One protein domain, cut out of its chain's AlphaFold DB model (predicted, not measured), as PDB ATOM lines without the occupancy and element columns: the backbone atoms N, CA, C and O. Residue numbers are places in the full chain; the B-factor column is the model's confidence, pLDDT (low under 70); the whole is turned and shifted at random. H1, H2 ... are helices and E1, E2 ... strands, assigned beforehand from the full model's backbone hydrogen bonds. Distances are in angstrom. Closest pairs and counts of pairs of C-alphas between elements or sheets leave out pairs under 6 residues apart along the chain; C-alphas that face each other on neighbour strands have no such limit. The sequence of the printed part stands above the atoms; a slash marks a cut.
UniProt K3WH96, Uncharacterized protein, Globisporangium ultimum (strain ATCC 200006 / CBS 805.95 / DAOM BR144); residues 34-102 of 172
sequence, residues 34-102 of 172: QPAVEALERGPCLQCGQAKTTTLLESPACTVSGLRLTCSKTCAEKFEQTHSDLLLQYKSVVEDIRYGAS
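This is residues 34 to 102 of the 172 residues of an uncharacterized protein of Globisporangium ultimum (strain ATCC 200006 / CBS 805.95 / DAOM BR144) (UniProt K3WH96). A small strand hairpin, E1 and E2, has H1 packed on E2 and H2 packed on both strands, while H2 and the long H3 make a corner around it. The 69 printed residues include named elements in the order H1 E1 E2 H2 H3, mostly helix, with an antiparallel sheet E1 - E2. The whole is compact, radius of gyration of the C-alphas 12.0 A, spanning 35 by 27 by 16 A.

H1, residues 34 to 42, only just touches H3, residues 84 to 100, with 3 pairs of C-alphas within 8 A; the closest, Val 37 and Val 94, are 6.4 A apart. They run opposite ways at a shallow tilt of 20 degrees. The closest C-alphas of H1 and E2, residues 67 to 70, are those of Glu 41 and Arg 68, 5.0 A. E1, residues 62 to 64, forms an antiparallel hairpin with E2; N 64 and O 67 are within hydrogen-bond range, 2.9 A. H2, residues 73 to 82, is close but not clearly touching H3, about perpendicular at 79 degrees; C-alphas 80 and 87 are closest, 7.2 A. In H1, H2 and H3 every O i to N i+4 pair is within hydrogen-bond range.

H1 begins at C-alpha 34 (-47.702, -28.627, 32.991). First to last C-alpha, H2 measures 14.1 A and H3 24.4 A, ending at C-alpha 100 (-54.955, -20.174, 27.913).

The farthest C-alphas, Glu 58 and Ser 102, are 35.6 A apart. The printed part has no cut; H1 to E1 is a long link. pLDDT is under 70 at residues 34, 53 to 61 and 65.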
ATOM      1  N   GLN A  34     -48.799 -27.663  32.996       62.53
ATOM      2  CA  GLN A  34     -47.702 -28.627  32.991       62.53
ATOM      3  C   GLN A  34     -48.033 -29.905  32.203       62.53
ATOM      4  O   GLN A  34     -47.226 -30.267  31.354       62.53
ATOM      5  N   PRO A  35     -49.222 -30.532  32.320       71.12
ATOM      6  CA  PRO A  35     -49.493 -31.796  31.632       71.12
ATOM      7  C   PRO A  35     -49.475 -31.694  30.100       71.12
ATOM      8  O   PRO A  35     -49.017 -32.621  29.438       71.12
ATOM      9  N   ALA A  36     -49.961 -30.586  29.530       72.69
ATOM     10  CA  ALA A  36     -50.062 -30.413  28.079       72.69
ATOM     11  C   ALA A  36     -48.704 -30.078  27.443       72.69
ATOM     12  O   ALA A  36     -48.333 -30.660  26.423       72.69
ATOM     13  N   VAL A  37     -47.926 -29.192  28.075       76.88
ATOM     14  CA  VAL A  37     -46.556 -28.891  27.629       76.88
ATOM     15  C   VAL A  37     -45.654 -30.111  27.826       76.88
ATOM     16  O   VAL A  37     -44.886 -30.459  26.936       76.88
ATOM     17  N   GLU A  38     -45.794 -30.831  28.940       76.50
ATOM     18  CA  GLU A  38     -45.045 -32.067  29.173       76.50
ATOM     19  C   GLU A  38     -45.401 -33.172  28.177       76.50
ATOM     20  O   GLU A  38     -44.515 -33.920  27.775       76.50
ATOM     21  N   ALA A  39     -46.662 -33.291  27.750       78.12
ATOM     22  CA  ALA A  39     -47.041 -34.245  26.709       78.12
ATOM     23  C   ALA A  39     -46.291 -33.965  25.394       78.12
ATOM     24  O   ALA A  39     -45.786 -34.894  24.762       78.12
ATOM     25  N   LEU A  40     -46.142 -32.686  25.033       75.12
ATOM     26  CA  LEU A  40     -45.368 -32.247  23.871       75.12
ATOM     27  C   LEU A  40     -43.879 -32.605  24.009       75.12
ATOM     28  O   LEU A  40     -43.237 -33.078  23.071       75.12
ATOM     29  N   GLU A  41     -43.328 -32.421  25.207       79.44
ATOM     30  CA  GLU A  41     -41.927 -32.713  25.505       79.44
ATOM     31  C   GLU A  41     -41.613 -34.212  25.583       79.44
ATOM     32  O   GLU A  41     -40.518 -34.628  25.195       79.44
ATOM     33  N   ARG A  42     -42.573 -35.035  26.017       81.12
ATOM     34  CA  ARG A  42     -42.449 -36.500  26.101       81.12
ATOM     35  C   ARG A  42     -42.548 -37.211  24.750       81.12
ATOM     36  O   ARG A  42     -42.209 -38.388  24.674       81.12
ATOM     37  N   GLY A  43     -42.985 -36.521  23.695       81.81
ATOM     38  CA  GLY A  43     -43.033 -37.081  22.342       81.81
ATOM     39  C   GLY A  43     -41.654 -37.515  21.813       81.81
ATOM     40  O   GLY A  43     -40.625 -37.145  22.390       81.81
ATOM     41  N   PRO A  44     -41.597 -38.269  20.699       86.56
ATOM     42  CA  PRO A  44     -40.340 -38.660  20.063       86.56
ATOM     43  C   PRO A  44     -39.524 -37.442  19.599       86.56
ATOM     44  O   PRO A  44     -40.015 -36.313  19.522       86.56
ATOM     45  N   CYS A  45     -38.238 -37.650  19.319       87.62
ATOM     46  CA  CYS A  45     -37.367 -36.621  18.757       87.62
ATOM     47  C   CYS A  45     -37.903 -36.157  17.399       87.62
ATOM     48  O   CYS A  45     -38.011 -36.962  16.478       87.62
ATOM     49  N   LEU A  46     -38.160 -34.858  17.236       86.88
ATOM     50  CA  LEU A  46     -38.709 -34.326  15.982       86.88
ATOM     51  C   LEU A  46     -37.725 -34.379  14.806       86.88
ATOM     52  O   LEU A  46     -38.143 -34.294  13.659       86.88
ATOM     53  N   GLN A  47     -36.427 -34.540  15.078       89.44
ATOM     54  CA  GLN A  47     -35.408 -34.621  14.032       89.44
ATOM     55  C   GLN A  47     -35.189 -36.044  13.503       89.44
ATOM     56  O   GLN A  47     -34.849 -36.210  12.335       89.44
ATOM     57  N   CYS A  48     -35.291 -37.066  14.360       89.00
ATOM     58  CA  CYS A  48     -34.905 -38.441  14.007       89.00
ATOM     59  C   CYS A  48     -35.944 -39.512  14.370       89.00
ATOM     60  O   CYS A  48     -35.691 -40.692  14.145       89.00
ATOM     61  N   GLY A  49     -37.075 -39.135  14.971       87.38
ATOM     62  CA  GLY A  49     -38.159 -40.041  15.362       87.38
ATOM     63  C   GLY A  49     -37.858 -40.946  16.562       87.38
ATOM     64  O   GLY A  49     -38.759 -41.609  17.062       87.38
ATOM     65  N   GLN A  50     -36.618 -40.968  17.055       85.69
ATOM     66  CA  GLN A  50     -36.217 -41.830  18.167       85.69
ATOM     67  C   GLN A  50     -36.831 -41.376  19.492       85.69
ATOM     68  O   GLN A  50     -37.059 -40.181  19.715       85.69
ATOM     69  N   ALA A  51     -37.049 -42.331  20.397       81.88
ATOM     70  CA  ALA A  51     -37.444 -42.026  21.763       81.88
ATOM     71  C   ALA A  51     -36.401 -41.108  22.418       81.88
ATOM     72  O   ALA A  51     -35.191 -41.303  22.280       81.88
ATOM     73  N   LYS A  52     -36.869 -40.081  23.129       79.75
ATOM     74  CA  LYS A  52     -35.991 -39.236  23.940       79.75
ATOM     75  C   LYS A  52     -35.673 -40.016  25.211       79.75
ATOM     76  O   LYS A  52     -36.588 -40.378  25.946       79.75
ATOM     77  N   THR A  53     -34.401 -40.274  25.484       67.00
ATOM     78  CA  THR A  53     -33.983 -40.866  26.755       67.00
ATOM     79  C   THR A  53     -34.356 -39.917  27.895       67.00
ATOM     80  O   THR A  53     -33.894 -38.779  27.980       67.00
ATOM     81  N   THR A  54     -35.272 -40.366  28.750       58.66
ATOM     82  CA  THR A  54     -35.724 -39.663  29.960       58.66
ATOM     83  C   THR A  54     -34.874 -40.007  31.181       58.66
ATOM     84  O   THR A  54     -35.002 -39.352  32.216       58.66
ATOM     85  N   THR A  55     -33.989 -40.997  31.069       51.47
ATOM     86  CA  THR A  55     -33.051 -41.406  32.112       51.47
ATOM     87  C   THR A  55     -31.968 -40.347  32.315       51.47
ATOM     88  O   THR A  55     -31.202 -40.019  31.413       51.47
ATOM     89  N   LEU A  56     -31.894 -39.833  33.545       48.62
ATOM     90  CA  LEU A  56     -31.002 -38.763  34.019       48.62
ATOM     91  C   LEU A  56     -29.488 -39.021  33.846       48.62
ATOM     92  O   LEU A  56     -28.707 -38.137  34.188       48.62
ATOM     93  N   LEU A  57     -29.062 -40.189  33.350       44.25
ATOM     94  CA  LEU A  57     -27.649 -40.584  33.325       44.25
ATOM     95  C   LEU A  57     -26.998 -40.724  31.939       44.25
ATOM     96  O   LEU A  57     -25.775 -40.686  31.895       44.25
ATOM     97  N   GLU A  58     -27.732 -40.840  30.824       46.62
ATOM     98  CA  GLU A  58     -27.082 -41.234  29.549       46.62
ATOM     99  C   GLU A  58     -27.309 -40.309  28.345       46.62
ATOM    100  O   GLU A  58     -26.620 -40.438  27.335       46.62
ATOM    101  N   SER A  59     -28.175 -39.295  28.429       46.38
ATOM    102  CA  SER A  59     -28.119 -38.191  27.462       46.38
ATOM    103  C   SER A  59     -28.876 -36.959  27.952       46.38
ATOM    104  O   SER A  59     -30.015 -37.091  28.406       46.38
ATOM    105  N   PRO A  60     -28.309 -35.741  27.858       53.44
ATOM    106  CA  PRO A  60     -29.076 -34.539  28.125       53.44
ATOM    107  C   PRO A  60     -30.132 -34.395  27.033       53.44
ATOM    108  O   PRO A  60     -29.805 -34.146  25.873       53.44
ATOM    109  N   ALA A  61     -31.407 -34.517  27.393       59.69
ATOM    110  CA  ALA A  61     -32.461 -34.065  26.499       59.69
ATOM    111  C   ALA A  61     -32.203 -32.590  26.163       59.69
ATOM    112  O   ALA A  61     -32.187 -31.736  27.051       59.69
ATOM    113  N   CYS A  62     -31.945 -32.307  24.888       70.06
ATOM    114  CA  CYS A  62     -31.541 -30.976  24.473       70.06
ATOM    115  C   CYS A  62     -32.772 -30.100  24.279       70.06
ATOM    116  O   CYS A  62     -33.672 -30.387  23.481       70.06
ATOM    117  N   THR A  63     -32.790 -29.011  25.038       73.56
ATOM    118  CA  THR A  63     -33.803 -27.976  24.928       73.56
ATOM    119  C   THR A  63     -33.482 -27.073  23.752       73.56
ATOM    120  O   THR A  63     -32.488 -26.347  23.767       73.56
ATOM    121  N   VAL A  64     -34.351 -27.082  22.751       72.50
ATOM    122  CA  VAL A  64     -34.330 -26.101  21.672       72.50
ATOM    123  C   VAL A  64     -35.319 -25.021  22.063       72.50
ATOM    124  O   VAL A  64     -36.514 -25.275  22.199       72.50
ATOM    125  N   SER A  65     -34.806 -23.817  22.313       69.69
ATOM    126  CA  SER A  65     -35.612 -22.688  22.790       69.69
ATOM    127  C   SER A  65     -36.459 -22.977  24.040       69.69
ATOM    128  O   SER A  65     -37.614 -22.568  24.133       69.69
ATOM    129  N   GLY A  66     -35.880 -23.708  24.996       74.25
ATOM    130  CA  GLY A  66     -36.547 -24.064  26.250       74.25
ATOM    131  C   GLY A  66     -37.538 -25.227  26.154       74.25
ATOM    132  O   GLY A  66     -38.182 -25.508  27.155       74.25
ATOM    133  N   LEU A  67     -37.644 -25.901  24.997       77.38
ATOM    134  CA  LEU A  67     -38.503 -27.072  24.797       77.38
ATOM    135  C   LEU A  67     -37.689 -28.329  24.507       77.38
ATOM    136  O   LEU A  67     -36.807 -28.324  23.641       77.38
ATOM    137  N   ARG A  68     -38.005 -29.435  25.185       84.12
ATOM    138  CA  ARG A  68     -37.358 -30.744  24.967       84.12
ATOM    139  C   ARG A  68     -37.875 -31.416  23.691       84.12
ATOM    140  O   ARG A  68     -38.559 -32.433  23.743       84.12
ATOM    141  N   LEU A  69     -37.551 -30.856  22.525       84.81
ATOM    142  CA  LEU A  69     -38.006 -31.352  21.216       84.81
ATOM    143  C   LEU A  69     -37.053 -32.374  20.577       84.81
ATOM    144  O   LEU A  69     -37.455 -33.114  19.678       84.81
ATOM    145  N   THR A  70     -35.808 -32.466  21.056       86.19
ATOM    146  CA  THR A  70     -34.757 -33.290  20.437       86.19
ATOM    147  C   THR A  70     -34.037 -34.189  21.444       86.19
ATOM    148  O   THR A  70     -33.992 -33.893  22.637       86.19
ATOM    149  N   CYS A  71     -33.493 -35.314  20.968       85.00
ATOM    150  CA  CYS A  71     -32.825 -36.313  21.811       85.00
ATOM    151  C   CYS A  71     -31.328 -36.052  22.043       85.00
ATOM    152  O   CYS A  71     -30.749 -36.655  22.935       85.00
ATOM    153  N   SER A  72     -30.687 -35.196  21.244       84.56
ATOM    154  CA  SER A  72     -29.244 -34.946  21.318       84.56
ATOM    155  C   SER A  72     -28.887 -33.566  20.778       84.56
ATOM    156  O   SER A  72     -29.664 -32.961  20.036       84.56
ATOM    157  N   LYS A  73     -27.675 -33.096  21.094       83.94
ATOM    158  CA  LYS A  73     -27.146 -31.815  20.604       83.94
ATOM    159  C   LYS A  73     -27.102 -31.760  19.077       83.94
ATOM    160  O   LYS A  73     -27.552 -30.790  18.486       83.94
ATOM    161  N   THR A  74     -26.646 -32.831  18.435       87.12
ATOM    162  CA  THR A  74     -26.591 -32.915  16.970       87.12
ATOM    163  C   THR A  74     -27.983 -32.858  16.345       87.12
ATOM    164  O   THR A  74     -28.168 -32.231  15.304       87.12
ATOM    165  N   CYS A  75     -28.980 -33.488  16.977       88.00
ATOM    166  CA  CYS A  75     -30.366 -33.382  16.527       88.00
ATOM    167  C   CYS A  75     -30.921 -31.968  16.732       88.00
ATOM    168  O   CYS A  75     -31.595 -31.475  15.839       88.00
ATOM    169  N   ALA A  76     -30.614 -31.312  17.854       86.12
ATOM    170  CA  ALA A  76     -30.997 -29.926  18.126       86.12
ATOM    171  C   ALA A  76     -30.452 -28.957  17.069       86.12
ATOM    172  O   ALA A  76     -31.214 -28.198  16.478       86.12
ATOM    173  N   GLU A  77     -29.151 -29.033  16.784       86.94
ATOM    174  CA  GLU A  77     -28.483 -28.170  15.805       86.94
ATOM    175  C   GLU A  77     -29.030 -28.389  14.390       86.94
ATOM    176  O   GLU A  77     -29.356 -27.426  13.696       86.94
ATOM    177  N   LYS A  78     -29.202 -29.651  13.970       89.81
ATOM    178  CA  LYS A  78     -29.825 -29.959  12.673       89.81
ATOM    179  C   LYS A  78     -31.266 -29.467  12.614       89.81
ATOM    180  O   LYS A  78     -31.660 -28.913  11.592       89.81
ATOM    181  N   PHE A  79     -32.035 -29.638  13.685       86.94
ATOM    182  CA  PHE A  79     -33.434 -29.225  13.741       86.94
ATOM    183  C   PHE A  79     -33.588 -27.708  13.627       86.94
ATOM    184  O   PHE A  79     -34.408 -27.245  12.845       86.94
ATOM    185  N   GLU A  80     -32.762 -26.920  14.316       85.31
ATOM    186  CA  GLU A  80     -32.772 -25.457  14.175       85.31
ATOM    187  C   GLU A  80     -32.424 -24.999  12.753       85.31
ATOM    188  O   GLU A  80     -33.003 -24.033  12.258       85.31
ATOM    189  N   GLN A  81     -31.501 -25.695  12.086       87.25
ATOM    190  CA  GLN A  81     -31.078 -25.359  10.726       87.25
ATOM    191  C   GLN A  81     -32.101 -25.764   9.660       87.25
ATOM    192  O   GLN A  81     -32.264 -25.052   8.672       87.25
ATOM    193  N   THR A  82     -32.762 -26.910   9.836       90.00
ATOM    194  CA  THR A  82     -33.634 -27.515   8.812       90.00
ATOM    195  C   THR A  82     -35.122 -27.261   9.043       90.00
ATOM    196  O   THR A  82     -35.885 -27.227   8.084       90.00
ATOM    197  N   HIS A  83     -35.539 -27.037  10.289       87.00
ATOM    198  CA  HIS A  83     -36.942 -26.953  10.700       87.00
ATOM    199  C   HIS A  83     -37.214 -25.705  11.557       87.00
ATOM    200  O   HIS A  83     -37.980 -25.747  12.523       87.00
ATOM    201  N   SER A  84     -36.603 -24.568  11.202       84.56
ATOM    202  CA  SER A  84     -36.761 -23.302  11.934       84.56
ATOM    203  C   SER A  84     -38.220 -22.848  12.048       84.56
ATOM    204  O   SER A  84     -38.625 -22.346  13.095       84.56
ATOM    205  N   ASP A  85     -39.022 -23.060  11.004       86.12
ATOM    206  CA  ASP A  85     -40.433 -22.656  10.987       86.12
ATOM    207  C   ASP A  85     -41.277 -23.541  11.906       86.12
ATOM    208  O   ASP A  85     -42.114 -23.048  12.663       86.12
ATOM    209  N   LEU A  86     -40.998 -24.847  11.917       86.00
ATOM    210  CA  LEU A  86     -41.645 -25.787  12.828       86.00
ATOM    211  C   LEU A  86     -41.309 -25.442  14.285       86.00
ATOM    212  O   LEU A  86     -42.180 -25.468  15.149       86.00
ATOM    213  N   LEU A  87     -40.067 -25.039  14.564       84.44
ATOM    214  CA  LEU A  87     -39.679 -24.572  15.894       84.44
ATOM    215  C   LEU A  87     -40.483 -23.337  16.336       84.44
ATOM    216  O   LEU A  87     -40.876 -23.250  17.501       84.44
ATOM    217  N   LEU A  88     -40.745 -22.389  15.431       86.25
ATOM    218  CA  LEU A  88     -41.590 -21.227  15.724       86.25
ATOM    219  C   LEU A  88     -43.041 -21.633  16.012       86.25
ATOM    220  O   LEU A  88     -43.641 -21.106  16.946       86.25
ATOM    221  N   GLN A  89     -43.582 -22.606  15.277       86.25
ATOM    222  CA  GLN A  89     -44.925 -23.133  15.532       86.25
ATOM    223  C   GLN A  89     -45.022 -23.788  16.913       86.25
ATOM    224  O   GLN A  89     -45.923 -23.466  17.683       86.25
ATOM    225  N   TYR A  90     -44.059 -24.639  17.277       85.44
ATOM    226  CA  TYR A  90     -44.022 -25.273  18.600       85.44
ATOM    227  C   TYR A  90     -43.934 -24.248  19.735       85.44
ATOM    228  O   TYR A  90     -44.604 -24.397  20.756       85.44
ATOM    229  N   LYS A  91     -43.146 -23.180  19.553       86.06
ATOM    230  CA  LYS A  91     -43.111 -22.061  20.505       86.06
ATOM    231  C   LYS A  91     -44.472 -21.404  20.654       86.06
ATOM    232  O   LYS A  91     -44.927 -21.251  21.781       86.06
ATOM    233  N   SER A  92     -45.113 -21.065  19.535       87.44
ATOM    234  CA  SER A  92     -46.438 -20.444  19.544       87.44
ATOM    235  C   SER A  92     -47.445 -21.315  20.289       87.44
ATOM    236  O   SER A  92     -48.142 -20.816  21.160       87.44
ATOM    237  N   VAL A  93     -47.463 -22.624  20.025       85.69
ATOM    238  CA  VAL A  93     -48.361 -23.569  20.710       85.69
ATOM    239  C   VAL A  93     -48.115 -23.581  22.218       85.69
ATOM    240  O   VAL A  93     -49.061 -23.551  23.000       85.69
ATOM    241  N   VAL A  94     -46.857 -23.595  22.661       86.12
ATOM    242  CA  VAL A  94     -46.547 -23.576  24.098       86.12
ATOM    243  C   VAL A  94     -46.926 -22.246  24.743       86.12
ATOM    244  O   VAL A  94     -47.421 -22.235  25.871       86.12
ATOM    245  N   GLU A  95     -46.709 -21.129  24.052       88.12
ATOM    246  CA  GLU A  95     -47.172 -19.815  24.499       88.12
ATOM    247  C   GLU A  95     -48.696 -19.772  24.623       88.12
ATOM    248  O   GLU A  95     -49.195 -19.275  25.630       88.12
ATOM    249  N   ASP A  96     -49.420 -20.349  23.664       87.81
ATOM    250  CA  ASP A  96     -50.883 -20.388  23.645       87.81
ATOM    251  C   ASP A  96     -51.437 -21.276  24.770       87.81
ATOM    252  O   ASP A  96     -52.358 -20.869  25.476       87.81
ATOM    253  N   ILE A  97     -50.827 -22.443  25.023       85.75
ATOM    254  CA  ILE A  97     -51.187 -23.323  26.152       85.75
ATOM    255  C   ILE A  97     -50.965 -22.606  27.490       85.75
ATOM    256  O   ILE A  97     -51.812 -22.668  28.383       85.75
ATOM    257  N   ARG A  98     -49.824 -21.924  27.648       87.50
ATOM    258  CA  ARG A  98     -49.512 -21.168  28.871       87.50
ATOM    259  C   ARG A  98     -50.473 -20.000  29.061       87.50
ATOM    260  O   ARG A  98     -50.959 -19.796  30.169       87.50
ATOM    261  N   TYR A  99     -50.751 -19.260  27.992       88.75
ATOM    262  CA  TYR A  99     -51.677 -18.138  28.020       88.75
ATOM    263  C   TYR A  99     -53.099 -18.600  28.340       88.75
ATOM    264  O   TYR A  99     -53.713 -18.043  29.242       88.75
ATOM    265  N   GLY A 100     -53.596 -19.664  27.706       86.19
ATOM    266  CA  GLY A 100     -54.955 -20.174  27.913       86.19
ATOM    267  C   GLY A 100     -55.268 -20.637  29.338       86.19
ATOM    268  O   GLY A 100     -56.430 -20.700  29.723       86.19
ATOM    269  N   ALA A 101     -54.249 -20.916  30.145       86.81
ATOM    270  CA  ALA A 101     -54.418 -21.247  31.555       86.81
ATOM    271  C   ALA A 101     -54.215 -20.067  32.516       86.81
ATOM    272  O   ALA A 101     -54.401 -20.233  33.724       86.81
ATOM    273  N   SER A 102     -53.794 -18.910  32.003       86.94
ATOM    274  CA  SER A 102     -53.619 -17.694  32.794       86.94
ATOM    275  C   SER A 102     -54.963 -17.132  33.267       86.94
ATOM    276  O   SER A 102     -56.010 -17.385  32.667       86.94
TER     277      SER A 102